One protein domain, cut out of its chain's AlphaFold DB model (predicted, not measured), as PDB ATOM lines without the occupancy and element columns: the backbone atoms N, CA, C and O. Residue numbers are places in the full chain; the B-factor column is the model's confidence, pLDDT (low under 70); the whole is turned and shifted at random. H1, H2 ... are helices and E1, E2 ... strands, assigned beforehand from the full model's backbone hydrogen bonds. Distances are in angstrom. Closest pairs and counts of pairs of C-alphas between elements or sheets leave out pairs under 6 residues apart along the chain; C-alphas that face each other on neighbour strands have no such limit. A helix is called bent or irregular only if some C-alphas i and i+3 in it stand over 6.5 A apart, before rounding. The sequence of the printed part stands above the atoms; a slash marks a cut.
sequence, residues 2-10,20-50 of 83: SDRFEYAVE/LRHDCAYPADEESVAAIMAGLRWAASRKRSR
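What this domain is: This is residues 2 to 10 and 20 to 50 of the 83 residues of an uncharacterized protein of Chloroflexi bacterium (UniProt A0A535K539). Picture a loose, open piece: the strand E1 and the longer helix H1 run broadly along the longest axis at two levels, apart from each other, and the short strand E2 leads into the beginning of H1. The far part of H1 sticks out with residues 46 to 48 after it. The printed part has 40 residues with two named strands and one named helix, in the order E1, E2, H1; neither strand pairs with a named strand. The class is mixed, helices and strands. The whole is loose, with a radius of gyration of the C-alphas of 12.5 A, and only just elongated, spanning 40 by 20 by 15 A.

How they stand to each other: Begin at E1, residues 5 to 10. E2, residues 25 to 27, is near it, with 7 pairs of C-alphas within 10 A and no pair within 8 A. Go on over the tight link of 2 residues to H1, residues 30 to 45, where the closest C-alphas of E2 and H1, those of Pro 27 and Val 33, are 6.0 A apart. E1 and H1 are apart. In H1 every O i to N i+4 pair is within hydrogen-bond range.

Where its parts are: Find C-alpha 5 at (81.190, -25.125, 72.765); from there E1 runs 16.2 A to C-alpha 10 at (82.370, -41.249, 71.466). E2 measures 7.1 A from C-alpha 25 to C-alpha 27. H1 runs 22.4 A from C-alpha 30 to C-alpha 45 at (92.755, -53.700, 83.629), and it is not bent.

The domain as a whole: The two C-alphas farthest apart, those of Ser 2 and Lys 47, are 40.3 A apart. Residues 11 to 19 are not printed, and the C-alphas of residues 10 and 20 are 13.9 A apart across this cut, which falls in the link from E1 to E2. Residues 40 to 48, of which 40 to 45 belong to H1, stand free. The mean pLDDT of the printed part is 80.7; look for values under 70 at residues 2 to 3 and 43 to 50.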
ATOM      1  N   SER A   2      83.099 -15.268  75.498       53.94
ATOM      2  CA  SER A   2      83.735 -16.584  75.547       53.94
ATOM      3  C   SER A   2      82.735 -17.546  74.936       53.94
ATOM      4  O   SER A   2      81.811 -17.961  75.628       53.94
ATOM      5  N   ASP A   3      82.878 -17.839  73.646       65.69
ATOM      6  CA  ASP A   3      82.069 -18.859  72.989       65.69
ATOM      7  C   ASP A   3      82.301 -20.198  73.701       65.69
ATOM      8  O   ASP A   3      83.424 -20.713  73.757       65.69
ATOM      9  N   ARG A   4      81.244 -20.735  74.314       76.75
ATOM     10  CA  ARG A   4      81.275 -22.034  74.983       76.75
ATOM     11  C   ARG A   4      80.732 -23.070  74.011       76.75
ATOM     12  O   ARG A   4      79.593 -22.983  73.563       76.75
ATOM     13  N   PHE A   5      81.564 -24.041  73.663       84.75
ATOM     14  CA  PHE A   5      81.190 -25.125  72.765       84.75
ATOM     15  C   PHE A   5      80.890 -26.366  73.587       84.75
ATOM     16  O   PHE A   5      81.782 -26.896  74.256       84.75
ATOM     17  N   GLU A   6      79.655 -26.843  73.492       89.19
ATOM     18  CA  GLU A   6      79.253 -28.139  74.017       89.19
ATOM     19  C   GLU A   6      79.306 -29.175  72.896       89.19
ATOM     20  O   GLU A   6      78.762 -28.972  71.807       89.19
ATOM     21  N   TYR A   7      79.984 -30.291  73.141       89.69
ATOM     22  CA  TYR A   7      80.034 -31.412  72.211       89.69
ATOM     23  C   TYR A   7      80.166 -32.734  72.955       89.69
ATOM     24  O   TYR A   7      80.701 -32.805  74.059       89.69
ATOM     25  N   ALA A   8      79.713 -33.814  72.330       91.38
ATOM     26  CA  ALA A   8      79.969 -35.155  72.826       91.38
ATOM     27  C   ALA A   8      81.158 -35.776  72.088       91.38
ATOM     28  O   ALA A   8      81.427 -35.469  70.928       91.38
ATOM     29  N   VAL A   9      81.877 -36.676  72.743       91.94
ATOM     30  CA  VAL A   9      82.865 -37.548  72.111       91.94
ATOM     31  C   VAL A   9      82.512 -38.990  72.399       91.94
ATOM     32  O   VAL A   9      82.147 -39.340  73.518       91.94
ATOM     33  N   GLU A  10      82.619 -39.821  71.376       91.88
ATOM     34  CA  GLU A  10      82.370 -41.249  71.466       91.88
ATOM     35  C   GLU A  10      83.600 -42.029  71.041       91.88
ATOM     36  O   GLU A  10      84.163 -41.778  69.978       91.88
ATOM     37  N   LEU A  20      91.594 -33.159  76.632       88.81
ATOM     38  CA  LEU A  20      90.942 -32.183  77.513       88.81
ATOM     39  C   LEU A  20      91.812 -30.940  77.699       88.81
ATOM     40  O   LEU A  20      91.344 -29.811  77.587       88.81
ATOM     41  N   ARG A  21      93.111 -31.148  77.936       87.25
ATOM     42  CA  ARG A  21      94.074 -30.049  78.064       87.25
ATOM     43  C   ARG A  21      94.265 -29.324  76.748       87.25
ATOM     44  O   ARG A  21      94.330 -28.100  76.746       87.25
ATOM     45  N   HIS A  22      94.363 -30.076  75.654       87.81
ATOM     46  CA  HIS A  22      94.536 -29.493  74.339       87.81
ATOM     47  C   HIS A  22      93.340 -28.613  73.998       87.81
ATOM     48  O   HIS A  22      93.541 -27.420  73.807       87.81
ATOM     49  N   ASP A  23      92.125 -29.169  74.005       85.12
ATOM     50  CA  ASP A  23      90.886 -28.481  73.623       85.12
ATOM     51  C   ASP A  23      90.344 -27.510  74.683       85.12
ATOM     52  O   ASP A  23      89.292 -26.910  74.474       85.12
ATOM     53  N   CYS A  24      91.060 -27.300  75.796       87.56
ATOM     54  CA  CYS A  24      90.560 -26.545  76.951       87.56
ATOM     55  C   CYS A  24      89.144 -27.005  77.345       87.56
ATOM     56  O   CYS A  24      88.264 -26.186  77.620       87.56
ATOM     57  N   ALA A  25      88.935 -28.321  77.304       89.31
ATOM     58  CA  ALA A  25      87.652 -28.969  77.484       89.31
ATOM     59  C   ALA A  25      87.561 -29.638  78.858       89.31
ATOM     60  O   ALA A  25      88.551 -30.135  79.399       89.31
ATOM     61  N   TYR A  26      86.359 -29.677  79.415       89.75
ATOM     62  CA  TYR A  26      86.052 -30.309  80.692       89.75
ATOM     63  C   TYR A  26      84.716 -31.055  80.615       89.75
ATOM     64  O   TYR A  26      83.887 -30.735  79.764       89.75
ATOM     65  N   PRO A  27      84.503 -32.067  81.472       91.44
ATOM     66  CA  PRO A  27      83.255 -32.823  81.511       91.44
ATOM     67  C   PRO A  27      82.065 -31.898  81.765       91.44
ATOM     68  O   PRO A  27      82.137 -31.049  82.653       91.44
ATOM     69  N   ALA A  28      80.989 -32.072  81.000       90.31
ATOM     70  CA  ALA A  28      79.761 -31.301  81.182       90.31
ATOM     71  C   ALA A  28      78.995 -31.734  82.445       90.31
ATOM     72  O   ALA A  28      78.489 -30.895  83.181       90.31
ATOM     73  N   ASP A  29      78.984 -33.044  82.722       90.56
ATOM     74  CA  ASP A  29      78.170 -33.674  83.767       90.56
ATOM     75  C   ASP A  29      78.938 -34.777  84.515       90.56
ATOM     76  O   ASP A  29      79.921 -35.332  84.007       90.56
ATOM     77  N   GLU A  30      78.428 -35.190  85.680       90.00
ATOM     78  CA  GLU A  30      78.961 -36.328  86.449       90.00
ATOM     79  C   GLU A  30      78.947 -37.646  85.656       90.00
ATOM     80  O   GLU A  30      79.874 -38.446  85.772       90.00
ATOM     81  N   GLU A  31      77.952 -37.856  84.789       88.88
ATOM     82  CA  GLU A  31      77.892 -39.021  83.893       88.88
ATOM     83  C   GLU A  31      79.113 -39.071  82.957       88.88
ATOM     84  O   GLU A  31      79.713 -40.125  82.739       88.88
ATOM     85  N   SER A  32      79.558 -37.905  82.481       88.75
ATOM     86  CA  SER A  32      80.744 -37.785  81.631       88.75
ATOM     87  C   SER A  32      82.028 -38.049  82.416       88.75
ATOM     88  O   SER A  32      82.946 -38.686  81.901       88.75
ATOM     89  N   VAL A  33      82.083 -37.630  83.686       90.50
ATOM     90  CA  VAL A  33      83.183 -37.986  84.599       90.50
ATOM     91  C   VAL A  33      83.237 -39.501  84.802       90.50
ATOM     92  O   VAL A  33      84.313 -40.093  84.701       90.50
ATOM     93  N   ALA A  34      82.090 -40.144  85.034       89.81
ATOM     94  CA  ALA A  34      82.005 -41.590  85.205       89.81
ATOM     95  C   ALA A  34      82.481 -42.346  83.952       89.81
ATOM     96  O   ALA A  34      83.249 -43.301  84.071       89.81
ATOM     97  N   ALA A  35      82.107 -41.884  82.755       88.00
ATOM     98  CA  ALA A  35      82.563 -42.458  81.491       88.00
ATOM     99  C   ALA A  35      84.084 -42.299  81.278       88.00
ATOM    100  O   ALA A  35      84.756 -43.259  80.894       88.00
ATOM    101  N   ILE A  36      84.664 -41.137  81.605       88.00
ATOM    102  CA  ILE A  36      86.125 -40.932  81.568       88.00
ATOM    103  C   ILE A  36      86.829 -41.884  82.544       88.00
ATOM    104  O   ILE A  36      87.806 -42.544  82.186       88.00
ATOM    105  N   MET A  37      86.316 -41.991  83.773       87.00
ATOM    106  CA  MET A  37      86.855 -42.886  84.799       87.00
ATOM    107  C   MET A  37      86.756 -44.359  84.386       87.00
ATOM    108  O   MET A  37      87.685 -45.128  84.644       87.00
ATOM    109  N   ALA A  38      85.678 -44.754  83.703       82.94
ATOM    110  CA  ALA A  38      85.537 -46.089  83.127       82.94
ATOM    111  C   ALA A  38      86.638 -46.364  82.088       82.94
ATOM    112  O   ALA A  38      87.327 -47.382  82.199       82.94
ATOM    113  N   GLY A  39      86.887 -45.420  81.173       78.75
ATOM    114  CA  GLY A  39      87.970 -45.509  80.185       78.75
ATOM    115  C   GLY A  39      89.358 -45.649  80.822       78.75
ATOM    116  O   GLY A  39      90.147 -46.503  80.419       78.75
ATOM    117  N   LEU A  40      89.644 -44.882  81.880       79.50
ATOM    118  CA  LEU A  40      90.913 -44.964  82.623       79.50
ATOM    119  C   LEU A  40      91.079 -46.286  83.382       79.50
ATOM    120  O   LEU A  40      92.174 -46.844  83.457       79.50
ATOM    121  N   ARG A  41      89.999 -46.825  83.950       74.75
ATOM    122  CA  ARG A  41      90.041 -48.105  84.668       74.75
ATOM    123  C   ARG A  41      90.345 -49.275  83.730       74.75
ATOM    124  O   ARG A  41      90.959 -50.264  84.147       74.75
ATOM    125  N   TRP A  42      89.923 -49.179  82.470       71.31
ATOM    126  CA  TRP A  42      90.180 -50.204  81.461       71.31
ATOM    127  C   TRP A  42      91.629 -50.220  80.993       71.31
ATOM    128  O   TRP A  42      92.187 -51.317  80.885       71.31
ATOM    129  N   ALA A  43      92.253 -49.045  80.856       66.62
ATOM    130  CA  ALA A  43      93.698 -48.891  80.665       66.62
ATOM    131  C   ALA A  43      94.483 -49.783  81.636       66.62
ATOM    132  O   ALA A  43      95.331 -50.595  81.256       66.62
ATOM    133  N   ALA A  44      94.118 -49.686  82.918       69.06
ATOM    134  CA  ALA A  44      94.758 -50.417  84.002       69.06
ATOM    135  C   ALA A  44      94.424 -51.920  83.997       69.06
ATOM    136  O   ALA A  44      95.258 -52.743  84.369       69.06
ATOM    137  N   SER A  45      93.217 -52.304  83.566       67.38
ATOM    138  CA  SER A  45      92.755 -53.700  83.629       67.38
ATOM    139  C   SER A  45      93.215 -54.583  82.462       67.38
ATOM    140  O   SER A  45      92.963 -55.788  82.506       67.38
ATOM    141  N   ARG A  46      93.846 -54.036  81.404       63.44
ATOM    142  CA  ARG A  46      94.241 -54.748  80.158       63.44
ATOM    143  C   ARG A  46      93.129 -55.576  79.485       63.44
ATOM    144  O   ARG A  46      93.389 -56.335  78.550       63.44
ATOM    145  N   LYS A  47      91.876 -55.426  79.916       60.50
ATOM    146  CA  LYS A  47      90.707 -56.054  79.304       60.50
ATOM    147  C   LYS A  47      90.217 -55.129  78.197       60.50
ATOM    148  O   LYS A  47      89.700 -54.055  78.480       60.50
ATOM    149  N   ARG A  48      90.382 -55.550  76.937       55.38
ATOM    150  CA  ARG A  48      89.783 -54.880  75.771       55.38
ATOM    151  C   ARG A  48      88.260 -55.065  75.804       55.38
ATOM    152  O   ARG A  48      87.735 -55.923  75.100       55.38
ATOM    153  N   SER A  49      87.556 -54.286  76.618       57.62
ATOM    154  CA  SER A  49      86.121 -54.095  76.403       57.62
ATOM    155  C   SER A  49      85.931 -53.187  75.191       57.62
ATOM    156  O   SER A  49      86.574 -52.147  75.073       57.62
ATOM    157  N   ARG A  50      85.059 -53.610  74.273       66.25
ATOM    158  CA  ARG A  50      84.636 -52.847  73.086       66.25
ATOM    159  C   ARG A  50      83.439 -51.937  73.387       66.25
ATOM    160  O   ARG A  50      82.638 -51.664  72.501       66.25
TER     161      ARG A  50